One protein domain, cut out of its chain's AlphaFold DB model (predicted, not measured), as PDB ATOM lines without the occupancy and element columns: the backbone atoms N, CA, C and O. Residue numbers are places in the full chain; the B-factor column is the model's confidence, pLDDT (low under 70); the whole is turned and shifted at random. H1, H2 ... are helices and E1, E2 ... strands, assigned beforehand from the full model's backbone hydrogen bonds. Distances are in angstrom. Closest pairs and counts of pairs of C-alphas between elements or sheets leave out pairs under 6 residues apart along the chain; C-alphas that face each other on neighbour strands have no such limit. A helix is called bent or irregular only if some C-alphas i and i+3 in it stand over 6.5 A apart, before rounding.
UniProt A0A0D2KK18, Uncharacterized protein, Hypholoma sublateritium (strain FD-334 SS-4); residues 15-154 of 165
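This is residues 15 to 154 of the 165 residues of an uncharacterized protein of Hypholoma sublateritium (strain FD-334 SS-4) (UniProt A0A0D2KK18). A twisted sheet of six strands forms a wall, with the long helix H3 over one face and H2 side by side with H3, only grazing the sheet near its own start. The small helix H1 packs across the far part of H2, away from the sheet, and the hairpin of E5 and E6 makes the opposite side of the domain. The printed part has 140 residues with three named helices and six named strands, in the order E1 H1 E2 H2 E3 H3 E4 E5 E6; the class is mixed, helices and strands, with under half of the residues in named elements. The mixed sheet runs E1 E2 E3 E4 E5 E6, parallel from E1 to E5, with E6 antiparallel to E5. The whole is compact, with a radius of gyration of the C-alphas of 15.1 A and spans of 48 by 39 by 25 A.

In the sheet, E1 is residues 16 to 18, 6.8 A, with C-alpha 16 at (237.715, 161.452, 300.756). E2 is residues 41 to 45, 13.5 A; E3 is 74 to 78, 12.8 A; E4 is 112 to 117, 13.6 A; E5 is 137 to 141, 13.6 A. E6 is residues 148 to 152, 13.1 A, with C-alpha 152 at (245.949, 157.380, 280.239). H3 is residues 89 to 105, 24.6 A, with C-alpha 89 at (228.781, 146.375, 283.936). H2 is residues 46 to 60, 20.8 A, and H1 is 27 to 34, 12.9 A. H1 is irregular, but only just: C-alphas 28 and 31 are 6.9 A apart.

N 43 and O 17 of E1 and E2 are 2.8 A apart, within hydrogen-bond range, as are N 76 and O 42 of E2 and E3 at 2.8 A, N 77 and O 114 of E3 and E4 at 2.7 A, N 113 and O 137 of E4 and E5 at 2.8 A, and N 138 and O 151 of the hairpin E5 and E6 at 2.8 A. E1, H1, E2, then E2, H2, E3, then E3, H3, E4 are strand-helix-strand units, parallel neighbour strands with a helix between, each crossover right-handed. H3 is on one face of the sheet, two layers, at a height over the sheet of 10.0 A; it lies over E3 and runs along the strands, at 17 degrees to E3 on the local plane. With residues 92 to 99 alone H3 touches H2, closest at the C-alphas of Gln 92 and Arg 46, 5.8 A, at a shallow tilt of 26 degrees, the same way. H2 touches H1 with residues 55 to 59 alone, about perpendicular at 81 degrees, closest at the C-alphas of Met 59 and Pro 27, 6.7 A. H1 is not on the sheet and is apart from H3. In H2 and H3 every O i to N i+4 pair is within hydrogen-bond range; in H1 0 of 4 are, beside 3 of 5 O i to N i+3 pairs.

The C-alphas farthest apart, of Asn 63 and Ala 146, are 49.9 A apart. The printed part has no cut. The links H2 to E3, 13 residues, and E4 to E5, 19 residues, are long. Mean pLDDT of the printed part is 86.3; residues 82 to 86, 144 to 150 and 152 to 154 are under 70.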
ATOM      1  N   THR A  15     239.335 164.792 302.762       94.81
ATOM      2  CA  THR A  15     239.691 164.709 301.335       94.81
ATOM      3  C   THR A  15     238.905 163.628 300.597       94.81
ATOM      4  O   THR A  15     238.632 163.763 299.409       94.81
ATOM      5  N   THR A  16     238.469 162.583 301.310       95.44
ATOM      6  CA  THR A  16     237.715 161.452 300.756       95.44
ATOM      7  C   THR A  16     236.328 161.336 301.380       95.44
ATOM      8  O   THR A  16     236.194 161.331 302.603       95.44
ATOM      9  N   LEU A  17     235.302 161.161 300.546       94.88
ATOM     10  CA  LEU A  17     233.918 160.947 300.968       94.88
ATOM     11  C   LEU A  17     233.395 159.641 300.383       94.88
ATOM     12  O   LEU A  17     233.412 159.435 299.171       94.88
ATOM     13  N   GLN A  18     232.861 158.774 301.237       95.06
ATOM     14  CA  GLN A  18     232.036 157.666 300.780       95.06
ATOM     15  C   GLN A  18     230.588 158.133 300.681       95.06
ATOM     16  O   GLN A  18     229.927 158.350 301.693       95.06
ATOM     17  N   PHE A  19     230.098 158.271 299.454       93.56
ATOM     18  CA  PHE A  19     228.756 158.744 299.174       93.56
ATOM     19  C   PHE A  19     227.858 157.577 298.761       93.56
ATOM     20  O   PHE A  19     228.160 156.843 297.819       93.56
ATOM     21  N   ARG A  20     226.764 157.388 299.503       93.06
ATOM     22  CA  ARG A  20     225.748 156.370 299.233       93.06
ATOM     23  C   ARG A  20     224.367 156.953 299.451       93.06
ATOM     24  O   ARG A  20     224.100 157.488 300.524       93.06
ATOM     25  N   THR A  21     223.498 156.806 298.462       92.00
ATOM     26  CA  THR A  21     222.087 157.166 298.598       92.00
ATOM     27  C   THR A  21     221.203 156.190 297.836       92.00
ATOM     28  O   THR A  21     221.546 155.714 296.755       92.00
ATOM     29  N   GLU A  22     220.047 155.882 298.418       90.38
ATOM     30  CA  GLU A  22     219.028 155.036 297.798       90.38
ATOM     31  C   GLU A  22     217.880 155.843 297.182       90.38
ATOM     32  O   GLU A  22     217.029 155.261 296.501       90.38
ATOM     33  N   CYS A  23     217.860 157.156 297.422       91.56
ATOM     34  CA  CYS A  23     216.818 158.071 296.981       91.56
ATOM     35  C   CYS A  23     217.430 159.329 296.339       91.56
ATOM     36  O   CYS A  23     218.583 159.668 296.633       91.56
ATOM     37  N   PRO A  24     216.657 160.045 295.500       91.81
ATOM     38  CA  PRO A  24     217.036 161.373 295.030       91.81
ATOM     39  C   PRO A  24     217.365 162.311 296.196       91.81
ATOM     40  O   PRO A  24     216.758 162.224 297.267       91.81
ATOM     41  N   LEU A  25     218.347 163.186 295.987       89.69
ATOM     42  CA  LEU A  25     218.718 164.206 296.960       89.69
ATOM     43  C   LEU A  25     217.789 165.409 296.819       89.69
ATOM     44  O   LEU A  25     217.516 165.848 295.711       89.69
ATOM     45  N   ASP A  26     217.356 165.966 297.944       86.62
ATOM     46  CA  ASP A  26     216.614 167.227 297.957       86.62
ATOM     47  C   ASP A  26     217.584 168.418 297.793       86.62
ATOM     48  O   ASP A  26     218.652 168.391 298.413       86.62
ATOM     49  N   PRO A  27     217.242 169.484 297.040       82.31
ATOM     50  CA  PRO A  27     218.058 170.700 296.893       82.31
ATOM     51  C   PRO A  27     218.616 171.274 298.209       82.31
ATOM     52  O   PRO A  27     219.718 171.827 298.237       82.31
ATOM     53  N   SER A  28     217.917 171.085 299.333       83.06
ATOM     54  CA  SER A  28     218.377 171.480 300.673       83.06
ATOM     55  C   SER A  28     219.655 170.778 301.148       83.06
ATOM     56  O   SER A  28     220.250 171.227 302.128       83.06
ATOM     57  N   PHE A  29     220.117 169.728 300.461       83.56
ATOM     58  CA  PHE A  29     221.423 169.100 300.681       83.56
ATOM     59  C   PHE A  29     222.591 169.902 300.101       83.56
ATOM     60  O   PHE A  29     223.730 169.634 300.473       83.56
ATOM     61  N   GLY A  30     222.349 170.913 299.260       83.44
ATOM     62  CA  GLY A  30     223.402 171.756 298.676       83.44
ATOM     63  C   GLY A  30     224.417 172.278 299.706       83.44
ATOM     64  O   GLY A  30     225.614 172.018 299.553       83.44
ATOM     65  N   PRO A  31     223.968 172.917 300.806       83.81
ATOM     66  CA  PRO A  31     224.845 173.395 301.876       83.81
ATOM     67  C   PRO A  31     225.669 172.310 302.578       83.81
ATOM     68  O   PRO A  31     226.685 172.629 303.176       83.81
ATOM     69  N   LEU A  32     225.276 171.033 302.531       85.44
ATOM     70  CA  LEU A  32     226.098 169.961 303.104       85.44
ATOM     71  C   LEU A  32     227.402 169.794 302.315       85.44
ATOM     72  O   LEU A  32     228.448 169.496 302.886       85.44
ATOM     73  N   PHE A  33     227.355 169.985 300.998       84.69
ATOM     74  CA  PHE A  33     228.514 169.777 300.137       84.69
ATOM     75  C   PHE A  33     229.545 170.905 300.243       84.69
ATOM     76  O   PHE A  33     230.725 170.666 299.985       84.69
ATOM     77  N   SER A  34     229.145 172.102 300.686       83.31
ATOM     78  CA  SER A  34     230.087 173.190 300.975       83.31
ATOM     79  C   SER A  34     230.906 172.953 302.249       83.31
ATOM     80  O   SER A  34     231.978 173.540 302.385       83.31
ATOM     81  N   CYS A  35     230.482 172.040 303.132       86.00
ATOM     82  CA  CYS A  35     231.215 171.678 304.352       86.00
ATOM     83  C   CYS A  35     232.496 170.863 304.092       86.00
ATOM     84  O   CYS A  35     233.244 170.584 305.031       86.00
ATOM     85  N   PHE A  36     232.769 170.478 302.837       88.88
ATOM     86  CA  PHE A  36     233.935 169.681 302.447       88.88
ATOM     87  C   PHE A  36     234.869 170.449 301.487       88.88
ATOM     88  O   PHE A  36     235.013 170.084 300.316       88.88
ATOM     89  N   PRO A  37     235.542 171.519 301.950       87.94
ATOM     90  CA  PRO A  37     236.318 172.411 301.085       87.94
ATOM     91  C   PRO A  37     237.591 171.776 300.504       87.94
ATOM     92  O   PRO A  37     238.172 172.321 299.562       87.94
ATOM     93  N   LEU A  38     238.059 170.660 301.068       90.81
ATOM     94  CA  LEU A  38     239.229 169.916 300.590       90.81
ATOM     95  C   LEU A  38     238.865 168.583 299.931       90.81
ATOM     96  O   LEU A  38     239.768 167.807 299.625       90.81
ATOM     97  N   LEU A  39     237.577 168.310 299.695       94.75
ATOM     98  CA  LEU A  39     237.174 167.055 299.077       94.75
ATOM     99  C   LEU A  39     237.694 166.963 297.645       94.75
ATOM    100  O   LEU A  39     237.288 167.740 296.777       94.75
ATOM    101  N   ASP A  40     238.548 165.977 297.404       96.19
ATOM    102  CA  ASP A  40     239.111 165.677 296.093       96.19
ATOM    103  C   ASP A  40     238.773 164.264 295.614       96.19
ATOM    104  O   ASP A  40     238.892 163.986 294.422       96.19
ATOM    105  N   THR A  41     238.282 163.397 296.500       96.94
ATOM    106  CA  THR A  41     237.996 161.997 296.199       96.94
ATOM    107  C   THR A  41     236.594 161.619 296.657       96.94
ATOM    108  O   THR A  41     236.219 161.825 297.814       96.94
ATOM    109  N   ILE A  42     235.819 160.991 295.772       96.56
ATOM    110  CA  ILE A  42     234.503 160.442 296.112       96.56
ATOM    111  C   ILE A  42     234.435 158.957 295.785       96.56
ATOM    112  O   ILE A  42     234.845 158.517 294.716       96.56
ATOM    113  N   CYS A  43     233.907 158.173 296.717       96.19
ATOM    114  CA  CYS A  43     233.638 156.754 296.536       96.19
ATOM    115  C   CYS A  43     232.134 156.539 296.431       96.19
ATOM    116  O   CYS A  43     231.422 156.816 297.398       96.19
ATOM    117  N   LEU A  44     231.654 156.003 295.313       95.12
ATOM    118  CA  LEU A  44     230.220 155.827 295.071       95.12
ATOM    119  C   LEU A  44     229.929 154.617 294.167       95.12
ATOM    120  O   LEU A  44     230.843 153.995 293.621       95.12
ATOM    121  N   ASP A  45     228.656 154.253 294.054       92.75
ATOM    122  CA  ASP A  45     228.135 153.249 293.117       92.75
ATOM    123  C   ASP A  45     227.241 153.900 292.050       92.75
ATOM    124  O   ASP A  45     226.954 155.095 292.123       92.75
ATOM    125  N   ARG A  46     226.790 153.121 291.055       91.38
ATOM    126  CA  ARG A  46     225.929 153.610 289.960       91.38
ATOM    127  C   ARG A  46     224.702 154.364 290.465       91.38
ATOM    128  O   ARG A  46     224.448 155.467 290.000       91.38
ATOM    129  N   LYS A  47     223.958 153.799 291.419       92.19
ATOM    130  CA  LYS A  47     222.707 154.404 291.902       92.19
ATOM    131  C   LYS A  47     222.973 155.748 292.585       92.19
ATOM    132  O   LYS A  47     222.287 156.734 292.330       92.19
ATOM    133  N   SER A  48     224.017 155.802 293.406       94.19
ATOM    134  CA  SER A  48     224.438 157.038 294.061       94.19
ATOM    135  C   SER A  48     224.951 158.071 293.052       94.19
ATOM    136  O   SER A  48     224.692 159.259 293.231       94.19
ATOM    137  N   LEU A  49     225.627 157.639 291.977       94.44
ATOM    138  CA  LEU A  49     226.053 158.513 290.879       94.44
ATOM    139  C   LEU A  49     224.862 159.141 290.158       94.44
ATOM    140  O   LEU A  49     224.846 160.348 289.952       94.44
ATOM    141  N   GLU A  50     223.866 158.330 289.798       93.56
ATOM    142  CA  GLU A  50     222.656 158.789 289.110       93.56
ATOM    143  C   GLU A  50     221.924 159.842 289.947       93.56
ATOM    144  O   GLU A  50     221.574 160.906 289.441       93.56
ATOM    145  N   HIS A  51     221.759 159.595 291.248       94.38
ATOM    146  CA  HIS A  51     221.153 160.570 292.152       94.38
ATOM    147  C   HIS A  51     221.988 161.846 292.301       94.38
ATOM    148  O   HIS A  51     221.418 162.931 292.387       94.38
ATOM    149  N   LEU A  52     223.319 161.742 292.296       93.62
ATOM    150  CA  LEU A  52     224.203 162.907 292.333       93.62
ATOM    151  C   LEU A  52     224.122 163.731 291.038       93.62
ATOM    152  O   LEU A  52     224.124 164.957 291.099       93.62
ATOM    153  N   MET A  53     224.038 163.073 289.880       93.25
ATOM    154  CA  MET A  53     223.861 163.733 288.583       93.25
ATOM    155  C   MET A  53     222.523 164.466 288.509       93.25
ATOM    156  O   MET A  53     222.507 165.649 288.192       93.25
ATOM    157  N   LEU A  54     221.428 163.798 288.884       93.19
ATOM    158  CA  LEU A  54     220.096 164.411 288.940       93.19
ATOM    159  C   LEU A  54     220.079 165.623 289.871       93.19
ATOM    160  O   LEU A  54     219.582 166.682 289.504       93.19
ATOM    161  N   PHE A  55     220.688 165.492 291.047       91.50
ATOM    162  CA  PHE A  55     220.820 166.599 291.985       91.50
ATOM    163  C   PHE A  55     221.605 167.777 291.390       91.50
ATOM    164  O   PHE A  55     221.204 168.929 291.532       91.50
ATOM    165  N   GLN A  56     222.712 167.510 290.692       89.88
ATOM    166  CA  GLN A  56     223.487 168.548 290.011       89.88
ATOM    167  C   GLN A  56     222.670 169.233 288.903       89.88
ATOM    168  O   GLN A  56     222.767 170.453 288.753       89.88
ATOM    169  N   ASP A  57     221.871 168.478 288.149       89.62
ATOM    170  CA  ASP A  57     220.988 169.012 287.109       89.62
ATOM    171  C   ASP A  57     219.888 169.902 287.707       89.62
ATOM    172  O   ASP A  57     219.645 170.999 287.201       89.62
ATOM    173  N   GLU A  58     219.282 169.489 288.821       88.69
ATOM    174  CA  GLU A  58     218.306 170.292 289.565       88.69
ATOM    175  C   GLU A  58     218.922 171.590 290.095       88.69
ATOM    176  O   GLU A  58     218.355 172.666 289.895       88.69
ATOM    177  N   MET A  59     220.113 171.522 290.700       84.38
ATOM    178  CA  MET A  59     220.846 172.705 291.167       84.38
ATOM    179  C   MET A  59     221.168 173.663 290.011       84.38
ATOM    180  O   MET A  59     221.036 174.880 290.160       84.38
ATOM    181  N   ASN A  60     221.531 173.127 288.843       83.94
ATOM    182  CA  ASN A  60     221.812 173.909 287.637       83.94
ATOM    183  C   ASN A  60     220.563 174.543 287.005       83.94
ATOM    184  O   ASN A  60     220.693 175.522 286.275       83.94
ATOM    185  N   ALA A  61     219.371 174.000 287.263       86.00
ATOM    186  CA  ALA A  61     218.105 174.556 286.786       86.00
ATOM    187  C   ALA A  61     217.609 175.747 287.630       86.00
ATOM    188  O   ALA A  61     216.641 176.410 287.252       86.00
ATOM    189  N   THR A  62     218.248 176.026 288.772       81.25
ATOM    190  CA  THR A  62     217.923 177.180 289.621       81.25
ATOM    191  C   THR A  62     218.555 178.482 289.107       81.25
ATOM    192  O   THR A  62     219.446 178.474 288.262       81.25
ATOM    193  N   ASN A  63     218.114 179.628 289.641       71.81
ATOM    194  CA  ASN A  63     218.672 180.943 289.289       71.81
ATOM    195  C   ASN A  63     220.127 181.145 289.758       71.81
ATOM    196  O   ASN A  63     220.794 182.061 289.281       71.81
ATOM    197  N   GLU A  64     220.614 180.312 290.683       76.69
ATOM    198  CA  GLU A  64     221.974 180.358 291.229       76.69
ATOM    199  C   GLU A  64     222.654 178.995 291.027       76.69
ATOM    200  O   GLU A  64     222.780 178.205 291.970       76.69
ATOM    201  N   PRO A  65     223.074 178.680 289.788       75.44
ATOM    202  CA  PRO A  65     223.717 177.411 289.496       75.44
ATOM    203  C   PRO A  65     224.986 177.275 290.335       75.44
ATOM    204  O   PRO A  65     225.863 178.141 290.337       75.44
ATOM    205  N   SER A  66     225.085 176.161 291.049       80.69
ATOM    206  CA  SER A  66     226.258 175.822 291.843       80.69
ATOM    207  C   SER A  66     226.680 174.394 291.558       80.69
ATOM    208  O   SER A  66     225.876 173.526 291.216       80.69
ATOM    209  N   ILE A  67     227.983 174.167 291.661       79.94
ATOM    210  CA  ILE A  67     228.583 172.889 291.316       79.94
ATOM    211  C   ILE A  67     228.947 172.154 292.587       79.94
ATOM    212  O   ILE A  67     229.650 172.665 293.460       79.94
ATOM    213  N   VAL A  68     228.464 170.928 292.664       83.50
ATOM    214  CA  VAL A  68     228.712 170.019 293.767       83.50
ATOM    215  C   VAL A  68     230.144 169.508 293.644       83.50
ATOM    216  O   VAL A  68     230.576 169.060 292.582       83.50
ATOM    217  N   PHE A  69     230.910 169.618 294.731       83.94
ATOM    218  CA  PHE A  69     232.326 169.235 294.805       83.94
ATOM    219  C   PHE A  69     233.202 169.852 293.696       83.94
ATOM    220  O   PHE A  69     233.751 169.136 292.855       83.94
ATOM    221  N   PRO A  70     233.394 171.179 293.666       84.44
ATOM    222  CA  PRO A  70     234.187 171.832 292.619       84.44
ATOM    223  C   PRO A  70     235.659 171.376 292.596       84.44
ATOM    224  O   PRO A  70     236.333 171.513 291.586       84.44
ATOM    225  N   ARG A  71     236.175 170.803 293.689       90.81
ATOM    226  CA  ARG A  71     237.566 170.331 293.800       90.81
ATOM    227  C   ARG A  71     237.741 168.830 293.592       90.81
ATOM    228  O   ARG A  71     238.856 168.340 293.737       90.81
ATOM    229  N   LEU A  72     236.669 168.119 293.247       95.00
ATOM    230  CA  LEU A  72     236.718 166.684 293.005       95.00
ATOM    231  C   LEU A  72     237.677 166.364 291.851       95.00
ATOM    232  O   LEU A  72     237.519 166.897 290.756       95.00
ATOM    233  N   LYS A  73     238.645 165.482 292.103       95.88
ATOM    234  CA  LYS A  73     239.662 165.020 291.149       95.88
ATOM    235  C   LYS A  73     239.595 163.522 290.891       95.88
ATOM    236  O   LYS A  73     239.955 163.100 289.800       95.88
ATOM    237  N   VAL A  74     239.152 162.736 291.871       97.31
ATOM    238  CA  VAL A  74     239.141 161.273 291.807       97.31
ATOM    239  C   VAL A  74     237.732 160.748 292.049       97.31
ATOM    240  O   VAL A  74     237.105 161.026 293.076       97.31
ATOM    241  N   VAL A  75     237.244 159.939 291.115       97.00
ATOM    242  CA  VAL A  75     235.996 159.185 291.248       97.00
ATOM    243  C   VAL A  75     236.346 157.716 291.409       97.00
ATOM    244  O   VAL A  75     236.817 157.073 290.478       97.00
ATOM    245  N   ASN A  76     236.100 157.182 292.599       96.31
ATOM    246  CA  ASN A  76     236.308 155.778 292.917       96.31
ATOM    247  C   ASN A  76     234.966 155.036 292.803       96.31
ATOM    248  O   ASN A  76     234.129 155.037 293.718       96.31
ATOM    249  N   PHE A  77     234.730 154.467 291.627       95.00
ATOM    250  CA  PHE A  77     233.453 153.944 291.176       95.00
ATOM    251  C   PHE A  77     233.356 152.433 291.401       95.00
ATOM    252  O   PHE A  77     234.158 151.641 290.913       95.00
ATOM    253  N   SER A  78     232.360 152.015 292.180       92.12
ATOM    254  CA  SER A  78     232.159 150.602 292.509       92.12
ATOM    255  C   SER A  78     231.271 149.925 291.473       92.12
ATOM    256  O   SER A  78     230.051 150.088 291.523       92.12
ATOM    257  N   ILE A  79     231.870 149.105 290.610       87.62
ATOM    258  CA  ILE A  79     231.128 148.247 289.685       87.62
ATOM    259  C   ILE A  79     230.640 147.010 290.442       87.62
ATOM    260  O   ILE A  79     231.390 146.349 291.164       87.62
ATOM    261  N   VAL A  80     229.349 146.716 290.338       83.06
ATOM    262  CA  VAL A  80     228.715 145.562 290.983       83.06
ATOM    263  C   VAL A  80     228.077 144.660 289.937       83.06
ATOM    264  O   VAL A  80     227.232 145.103 289.165       83.06
ATOM    265  N   ALA A  81     228.429 143.373 289.930       71.06
ATOM    266  CA  ALA A  81     227.658 142.375 289.200       71.06
ATOM    267  C   ALA A  81     226.342 142.179 289.947       71.06
ATOM    268  O   ALA A  81     226.303 141.590 291.029       71.06
ATOM    269  N   SER A  82     225.258 142.729 289.415       64.25
ATOM    270  CA  SER A  82     223.943 142.468 289.977       64.25
ATOM    271  C   SER A  82     223.347 141.267 289.240       64.25
ATOM    272  O   SER A  82     222.974 141.364 288.076       64.25
ATOM    273  N   VAL A  83     223.244 140.133 289.933       55.00
ATOM    274  CA  VAL A  83     222.492 138.957 289.452       55.00
ATOM    275  C   VAL A  83     220.976 139.226 289.491       55.00
ATOM    276  O   VAL A  83     220.210 138.596 288.774       55.00
ATOM    277  N   TYR A  84     220.541 140.204 290.298       53.78
ATOM    278  CA  TYR A  84     219.127 140.463 290.605       53.78
ATOM    279  C   TYR A  84     218.636 141.885 290.284       53.78
ATOM    280  O   TYR A  84     217.436 142.128 290.330       53.78
ATOM    281  N   GLY A  85     219.529 142.829 289.974       57.81
ATOM    282  CA  GLY A  85     219.205 144.248 289.754       57.81
ATOM    283  C   GLY A  85     219.264 144.704 288.291       57.81
ATOM    284  O   GLY A  85     219.104 145.888 288.031       57.81
ATOM    285  N   GLY A  86     219.513 143.793 287.345       63.34
ATOM    286  CA  GLY A  86     219.437 144.046 285.901       63.34
ATOM    287  C   GLY A  86     220.539 144.917 285.282       63.34
ATOM    288  O   GLY A  86     220.616 144.968 284.061       63.34
ATOM    289  N   TYR A  87     221.399 145.572 286.066       71.94
ATOM    290  CA  TYR A  87     222.425 146.463 285.512       71.94
ATOM    291  C   TYR A  87     223.640 145.695 285.008       71.94
ATOM    292  O   TYR A  87     224.333 145.034 285.792       71.94
ATOM    293  N   GLN A  88     223.933 145.834 283.718       84.19
ATOM    294  CA  GLN A  88     225.157 145.300 283.139       84.19
ATOM    295  C   GLN A  88     226.355 146.163 283.576       84.19
ATOM    296  O   GLN A  88     226.204 147.366 283.814       84.19
ATOM    297  N   PRO A  89     227.567 145.592 283.703       85.62
ATOM    298  CA  PRO A  89     228.781 146.375 283.936       85.62
ATOM    299  C   PRO A  89     228.975 147.499 282.905       85.62
ATOM    300  O   PRO A  89     229.381 148.596 283.278       85.62
ATOM    301  N   ALA A  90     228.605 147.264 281.641       86.00
ATOM    302  CA  ALA A  90     228.645 148.275 280.584       86.00
ATOM    303  C   ALA A  90     227.781 149.509 280.915       86.00
ATOM    304  O   ALA A  90     228.275 150.631 280.850       86.00
ATOM    305  N   ASP A  91     226.545 149.314 281.388       88.56
ATOM    306  CA  ASP A  91     225.645 150.414 281.776       88.56
ATOM    307  C   ASP A  91     226.200 151.227 282.959       88.56
ATOM    308  O   ASP A  91     225.943 152.424 283.106       88.56
ATOM    309  N   GLN A  92     226.938 150.566 283.856       91.19
ATOM    310  CA  GLN A  92     227.606 151.214 284.988       91.19
ATOM    311  C   GLN A  92     228.764 152.092 284.508       91.19
ATOM    312  O   GLN A  92     228.886 153.234 284.954       91.19
ATOM    313  N   VAL A  93     229.579 151.580 283.585       91.50
ATOM    314  CA  VAL A  93     230.667 152.335 282.952       91.50
ATOM    315  C   VAL A  93     230.110 153.535 282.189       91.50
ATOM    316  O   VAL A  93     230.606 154.644 282.369       91.50
ATOM    317  N   GLU A  94     229.047 153.354 281.404       92.88
ATOM    318  CA  GLU A  94     228.418 154.441 280.645       92.88
ATOM    319  C   GLU A  94     227.944 155.576 281.570       92.88
ATOM    320  O   GLU A  94     228.157 156.756 281.282       92.88
ATOM    321  N   ALA A  95     227.351 155.243 282.721       93.25
ATOM    322  CA  ALA A  95     226.962 156.236 283.721       93.25
ATOM    323  C   ALA A  95     228.174 157.011 284.270       93.25
ATOM    324  O   ALA A  95     228.118 158.238 284.387       93.25
ATOM    325  N   ALA A  96     229.281 156.320 284.560       94.88
ATOM    326  CA  ALA A  96     230.524 156.963 284.979       94.88
ATOM    327  C   ALA A  96     231.069 157.899 283.889       94.88
ATOM    328  O   ALA A  96     231.343 159.062 284.175       94.88
ATOM    329  N   VAL A  97     231.136 157.442 282.636       94.88
ATOM    330  CA  VAL A  97     231.561 158.243 281.473       94.88
ATOM    331  C   VAL A  97     230.718 159.515 281.344       94.88
ATOM    332  O   VAL A  97     231.272 160.612 281.244       94.88
ATOM    333  N   LYS A  98     229.385 159.404 281.421       94.94
ATOM    334  CA  LYS A  98     228.468 160.559 281.367       94.94
ATOM    335  C   LYS A  98     228.749 161.575 282.471       94.94
ATOM    336  O   LYS A  98     228.718 162.778 282.211       94.94
ATOM    337  N   PHE A  99     229.043 161.110 283.684       94.69
ATOM    338  CA  PHE A  99     229.423 161.993 284.782       94.69
ATOM    339  C   PHE A  99     230.746 162.718 284.512       94.69
ATOM    340  O   PHE A  99     230.825 163.929 284.697       94.69
ATOM    341  N   ILE A 100     231.780 162.021 284.032       95.25
ATOM    342  CA  ILE A 100     233.061 162.664 283.693       95.25
ATOM    343  C   ILE A 100     232.863 163.738 282.615       95.25
ATOM    344  O   ILE A 100     233.337 164.865 282.763       95.25
ATOM    345  N   LEU A 101     232.105 163.428 281.560       94.25
ATOM    346  CA  LEU A 101     231.819 164.373 280.480       94.25
ATOM    347  C   LEU A 101     231.045 165.602 280.962       94.25
ATOM    348  O   LEU A 101     231.358 166.725 280.557       94.25
ATOM    349  N   SER A 102     230.061 165.424 281.849       92.38
ATOM    350  CA  SER A 102     229.329 166.561 282.414       92.38
ATOM    351  C   SER A 102     230.262 167.460 283.229       92.38
ATOM    352  O   SER A 102     230.253 168.678 283.057       92.38
ATOM    353  N   ARG A 103     231.151 166.876 284.038       92.81
ATOM    354  CA  ARG A 103     232.166 167.602 284.812       92.81
ATOM    355  C   ARG A 103     233.107 168.426 283.935       92.81
ATOM    356  O   ARG A 103     233.343 169.598 284.239       92.81
ATOM    357  N   VAL A 104     233.579 167.859 282.825       92.81
ATOM    358  CA  VAL A 104     234.390 168.579 281.830       92.81
ATOM    359  C   VAL A 104     233.605 169.737 281.217       92.81
ATOM    360  O   VAL A 104     234.102 170.862 281.195       92.81
ATOM    361  N   LYS A 105     232.357 169.501 280.792       90.81
ATOM    362  CA  LYS A 105     231.483 170.531 280.205       90.81
ATOM    363  C   LYS A 105     231.311 171.750 281.118       90.81
ATOM    364  O   LYS A 105     231.231 172.871 280.621       90.81
ATOM    365  N   TYR A 106     231.262 171.545 282.433       88.19
ATOM    366  CA  TYR A 106     231.120 172.630 283.406       88.19
ATOM    367  C   TYR A 106     232.448 173.279 283.831       88.19
ATOM    368  O   TYR A 106     232.426 174.199 284.644       88.19
ATOM    369  N   GLY A 107     233.593 172.845 283.293       90.94
ATOM    370  CA  GLY A 107     234.909 173.407 283.618       90.94
ATOM    371  C   GLY A 107     235.540 172.856 284.901       90.94
ATOM    372  O   GLY A 107     236.453 173.474 285.441       90.94
ATOM    373  N   TYR A 108     235.079 171.698 285.387       92.62
ATOM    374  CA  TYR A 108     235.597 171.049 286.599       92.62
ATOM    375  C   TYR A 108     236.020 169.603 286.309       92.62
ATOM    376  O   TYR A 108     235.378 168.670 286.809       92.62
ATOM    377  N   PRO A 109     237.061 169.407 285.478       93.31
ATOM    378  CA  PRO A 109     237.464 168.090 285.002       93.31
ATOM    379  C   PRO A 109     237.886 167.168 286.151       93.31
ATOM    380  O   PRO A 109     238.488 167.599 287.136       93.31
ATOM    381  N   ILE A 110     237.579 165.884 285.990       96.00
ATOM    382  CA  ILE A 110     238.053 164.807 286.861       96.00
ATOM    383  C   ILE A 110     239.383 164.305 286.301       96.00
ATOM    384  O   ILE A 110     239.503 164.109 285.095       96.00
ATOM    385  N   ALA A 111     240.368 164.100 287.172       96.12
ATOM    386  CA  ALA A 111     241.689 163.604 286.795       96.12
ATOM    387  C   ALA A 111     241.735 162.072 286.744       96.12
ATOM    388  O   ALA A 111     242.407 161.515 285.887       96.12
ATOM    389  N   THR A 112     241.002 161.389 287.630       97.56
ATOM    390  CA  THR A 112     241.056 159.924 287.723       97.56
ATOM    391  C   THR A 112     239.669 159.306 287.885       97.56
ATOM    392  O   THR A 112     238.912 159.673 288.790       97.56
ATOM    393  N   LEU A 113     239.359 158.316 287.049       96.50
ATOM    394  CA  LEU A 113     238.237 157.392 287.214       96.50
ATOM    395  C   LEU A 113     238.784 156.008 287.589       96.50
ATOM    396  O   LEU A 113     239.335 155.300 286.749       96.50
ATOM    397  N   ASP A 114     238.617 155.609 288.849       95.56
ATOM    398  CA  ASP A 114     239.043 154.302 289.353       95.56
ATOM    399  C   ASP A 114     237.848 153.353 289.476       95.56
ATOM    400  O   ASP A 114     236.953 153.563 290.293       95.56
ATOM    401  N   MET A 115     237.840 152.305 288.658       93.56
ATOM    402  CA  MET A 115     236.814 151.264 288.583       93.56
ATOM    403  C   MET A 115     237.323 149.898 289.056       93.56
ATOM    404  O   MET A 115     236.627 148.896 288.914       93.56
ATOM    405  N   ARG A 116     238.524 149.815 289.645       89.56
ATOM    406  CA  ARG A 116     239.124 148.538 290.095       89.56
ATOM    407  C   ARG A 116     238.394 147.906 291.283       89.56
ATOM    408  O   ARG A 116     238.729 146.812 291.737       89.56
ATOM    409  N   LYS A 117     237.422 148.609 291.858       81.38
ATOM    410  CA  LYS A 117     236.758 148.201 293.088       81.38
ATOM    411  C   LYS A 117     235.734 147.090 292.824       81.38
ATOM    412  O   LYS A 117     234.796 147.266 292.056       81.38
ATOM    413  N   LYS A 118     235.853 146.007 293.605       79.56
ATOM    414  CA  LYS A 118     234.996 144.803 293.690       79.56
ATOM    415  C   LYS A 118     235.194 143.744 292.610       79.56
ATOM    416  O   LYS A 118     235.505 142.617 292.983       79.56
ATOM    417  N   LEU A 119     234.927 144.048 291.344       76.12
ATOM    418  CA  LEU A 119     234.835 143.023 290.302       76.12
ATOM    419  C   LEU A 119     235.575 143.447 289.032       76.12
ATOM    420  O   LEU A 119     235.428 144.598 288.620       76.12
ATOM    421  N   PRO A 120     236.339 142.532 288.408       82.50
ATOM    422  CA  PRO A 120     236.889 142.776 287.087       82.50
ATOM    423  C   PRO A 120     235.765 142.840 286.047       82.50
ATOM    424  O   PRO A 120     234.720 142.206 286.198       82.50
ATOM    425  N   LEU A 121     235.993 143.611 284.991       84.25
ATOM    426  CA  LEU A 121     235.127 143.686 283.824       84.25
ATOM    427  C   LEU A 121     235.336 142.467 282.927       84.25
ATOM    428  O   LEU A 121     236.467 142.046 282.715       84.25
ATOM    429  N   ASP A 122     234.258 141.946 282.346       83.31
ATOM    430  CA  ASP A 122     234.330 140.798 281.430       83.31
ATOM    431  C   ASP A 122     234.895 141.153 280.044       83.31
ATOM    432  O   ASP A 122     235.268 140.275 279.268       83.31
ATOM    433  N   ALA A 123     234.965 142.445 279.731       83.94
ATOM    434  CA  ALA A 123     235.527 142.988 278.505       83.94
ATOM    435  C   ALA A 123     236.117 144.379 278.765       83.94
ATOM    436  O   ALA A 123     235.814 145.018 279.776       83.94
ATOM    437  N   HIS A 124     236.930 144.875 277.829       85.44
ATOM    438  CA  HIS A 124     237.372 146.265 277.882       85.44
ATOM    439  C   HIS A 124     236.161 147.210 277.811       85.44
ATOM    440  O   HIS A 124     235.299 147.024 276.947       85.44
ATOM    441  N   PRO A 125     236.085 148.217 278.696       86.75
ATOM    442  CA  PRO A 125     235.026 149.210 278.654       86.75
ATOM    443  C   PRO A 125     235.135 150.076 277.394       86.75
ATOM    444  O   PRO A 125     236.233 150.404 276.944       86.75
ATOM    445  N   GLU A 126     233.989 150.492 276.857       88.44
ATOM    446  CA  GLU A 126     233.926 151.501 275.799       88.44
ATOM    447  C   GLU A 126     234.229 152.877 276.403       88.44
ATOM    448  O   GLU A 126     233.450 153.413 277.192       88.44
ATOM    449  N   LEU A 127     235.396 153.430 276.069       91.12
ATOM    450  CA  LEU A 127     235.878 154.701 276.615       91.12
ATOM    451  C   LEU A 127     236.204 155.735 275.527       91.12
ATOM    452  O   LEU A 127     236.826 156.752 275.822       91.12
ATOM    453  N   ASP A 128     235.788 155.503 274.280       91.12
ATOM    454  CA  ASP A 128     236.121 156.373 273.141       91.12
ATOM    455  C   ASP A 128     235.641 157.815 273.354       91.12
ATOM    456  O   ASP A 128     236.334 158.764 272.999       91.12
ATOM    457  N   ALA A 129     234.507 157.993 274.038       90.56
ATOM    458  CA  ALA A 129     233.987 159.312 274.393       90.56
ATOM    459  C   ALA A 129     234.897 160.104 275.356       90.56
ATOM    460  O   ALA A 129     234.747 161.317 275.474       90.56
ATOM    461  N   LEU A 130     235.821 159.439 276.055       91.81
ATOM    462  CA  LEU A 130     236.771 160.064 276.975       91.81
ATOM    463  C   LEU A 130     238.128 160.365 276.319       91.81
ATOM    464  O   LEU A 130     238.982 160.969 276.967       91.81
ATOM    465  N   ALA A 131     238.336 159.972 275.057       89.25
ATOM    466  CA  ALA A 131     239.649 160.021 274.415       89.25
ATOM    467  C   ALA A 131     240.232 161.432 274.263       89.25
ATOM    468  O   ALA A 131     241.452 161.601 274.277       89.25
ATOM    469  N   ASP A 132     239.363 162.437 274.167       88.06
ATOM    470  CA  ASP A 132     239.750 163.840 274.004       88.06
ATOM    471  C   ASP A 132     239.955 164.571 275.345       88.06
ATOM    472  O   ASP A 132     240.265 165.763 275.367       88.06
ATOM    473  N   ILE A 133     239.777 163.885 276.481       91.00
ATOM    474  CA  ILE A 133     239.949 164.487 277.807       91.00
ATOM    475  C   ILE A 133     241.416 164.374 278.215       91.00
ATOM    476  O   ILE A 133     241.878 163.353 278.727       91.00
ATOM    477  N   GLU A 134     242.156 165.459 278.000       89.69
ATOM    478  CA  GLU A 134     243.567 165.540 278.362       89.69
ATOM    479  C   GLU A 134     243.784 165.342 279.872       89.69
ATOM    480  O   GLU A 134     243.153 165.997 280.703       89.69
ATOM    481  N   GLY A 135     244.712 164.447 280.222       90.69
ATOM    482  CA  GLY A 135     245.121 164.212 281.608       90.69
ATOM    483  C   GLY A 135     244.170 163.331 282.421       90.69
ATOM    484  O   GLY A 135     244.409 163.156 283.614       90.69
ATOM    485  N   LEU A 136     243.127 162.766 281.802       95.31
ATOM    486  CA  LEU A 136     242.278 161.767 282.443       95.31
ATOM    487  C   LEU A 136     242.978 160.401 282.485       95.31
ATOM    488  O   LEU A 136     243.410 159.858 281.463       95.31
ATOM    489  N   GLU A 137     243.023 159.832 283.681       95.88
ATOM    490  CA  GLU A 137     243.480 158.478 283.971       95.88
ATOM    491  C   GLU A 137     242.274 157.586 284.298       95.88
ATOM    492  O   GLU A 137     241.457 157.905 285.166       95.88
ATOM    493  N   VAL A 138     242.144 156.453 283.609       94.19
ATOM    494  CA  VAL A 138     241.089 155.464 283.851       94.19
ATOM    495  C   VAL A 138     241.725 154.151 284.278       94.19
ATOM    496  O   VAL A 138     242.483 153.529 283.531       94.19
ATOM    497  N   LEU A 139     241.387 153.720 285.488       93.38
ATOM    498  CA  LEU A 139     241.932 152.526 286.119       93.38
ATOM    499  C   LEU A 139     240.848 151.463 286.212       93.38
ATOM    500  O   LEU A 139     239.801 151.696 286.813       93.38
ATOM    501  N   TYR A 140     241.087 150.277 285.658       91.56
ATOM    502  CA  TYR A 140     240.153 149.160 285.785       91.56
ATOM    503  C   TYR A 140     240.871 147.812 285.746       91.56
ATOM    504  O   TYR A 140     242.044 147.696 285.393       91.56
ATOM    505  N   THR A 141     240.154 146.770 286.151       87.69
ATOM    506  CA  THR A 141     240.610 145.385 286.025       87.69
ATOM    507  C   THR A 141     239.718 144.700 285.001       87.69
ATOM    508  O   THR A 141     238.500 144.850 285.066       87.69
ATOM    509  N   CYS A 142     240.307 143.981 284.050       84.12
ATOM    510  CA  CYS A 142     239.598 143.149 283.078       84.12
ATOM    511  C   CYS A 142     239.815 141.678 283.462       84.12
ATOM    512  O   CYS A 142     240.829 141.367 284.067       84.12
ATOM    513  N   SER A 143     238.882 140.771 283.184       80.19
ATOM    514  CA  SER A 143     239.057 139.338 283.467       80.19
ATOM    515  C   SER A 143     239.782 138.599 282.337       80.19
ATOM    516  O   SER A 143     240.417 137.575 282.588       80.19
ATOM    517  N   LEU A 144     239.724 139.131 281.109       69.81
ATOM    518  CA  LEU A 144     240.426 138.600 279.930       69.81
ATOM    519  C   LEU A 144     241.946 138.759 280.029       69.81
ATOM    520  O   LEU A 144     242.695 137.905 279.563       69.81
ATOM    521  N   ASP A 145     242.379 139.825 280.693       60.50
ATOM    522  CA  ASP A 145     243.765 140.070 281.038       60.50
ATOM    523  C   ASP A 145     243.864 139.840 282.540       60.50
ATOM    524  O   ASP A 145     243.316 140.626 283.296       60.50
ATOM    525  N   ALA A 146     244.554 138.813 283.035       53.91
ATOM    526  CA  ALA A 146     244.720 138.608 284.485       53.91
ATOM    527  C   ALA A 146     245.527 139.736 285.203       53.91
ATOM    528  O   ALA A 146     246.051 139.526 286.295       53.91
ATOM    529  N   ASN A 147     245.634 140.924 284.594       56.28
ATOM    530  CA  ASN A 147     246.451 142.076 284.944       56.28
ATOM    531  C   ASN A 147     245.601 143.353 285.102       56.28
ATOM    532  O   ASN A 147     244.497 143.478 284.574       56.28
ATOM    533  N   ILE A 148     246.137 144.330 285.838       57.97
ATOM    534  CA  ILE A 148     245.543 145.667 285.980       57.97
ATOM    535  C   ILE A 148     245.790 146.447 284.683       57.97
ATOM    536  O   ILE A 148     246.937 146.562 284.252       57.97
ATOM    537  N   SER A 149     244.732 147.007 284.097       67.44
ATOM    538  CA  SER A 149     244.822 147.831 282.890       67.44
ATOM    539  C   SER A 149     244.728 149.309 283.267       67.44
ATOM    540  O   SER A 149     243.732 149.762 283.835       67.44
ATOM    541  N   GLU A 150     245.780 150.060 282.955       69.81
ATOM    542  CA  GLU A 150     245.851 151.514 283.113       69.81
ATOM    543  C   GLU A 150     245.685 152.166 281.738       69.81
ATOM    544  O   GLU A 150     246.389 151.827 280.784       69.81
ATOM    545  N   HIS A 151     244.717 153.072 281.622       70.19
ATOM    546  CA  HIS A 151     244.488 153.853 280.414       70.19
ATOM    547  C   HIS A 151     244.662 155.333 280.725       70.19
ATOM    548  O   HIS A 151     243.877 155.917 281.465       70.19
ATOM    549  N   THR A 152     245.675 155.945 280.120       66.19
ATOM    550  CA  THR A 152     245.949 157.380 280.239       66.19
ATOM    551  C   THR A 152     245.890 158.003 278.854       66.19
ATOM    552  O   THR A 152     246.574 157.531 277.939       66.19
ATOM    553  N   TRP A 153     245.116 159.075 278.686       66.44
ATOM    554  CA  TRP A 153     245.185 159.889 277.473       66.44
ATOM    555  C   TRP A 153     246.187 161.025 277.667       66.44
ATOM    556  O   TRP A 153     246.078 161.851 278.573       66.44
ATOM    557  N   SER A 154     247.201 161.054 276.807       49.50
ATOM    558  CA  SER A 154     248.163 162.152 276.701       49.50
ATOM    559  C   SER A 154     248.265 162.581 275.240       49.50
ATOM    560  O   SER A 154     248.167 161.714 274.363       49.50
TER     561      SER A 154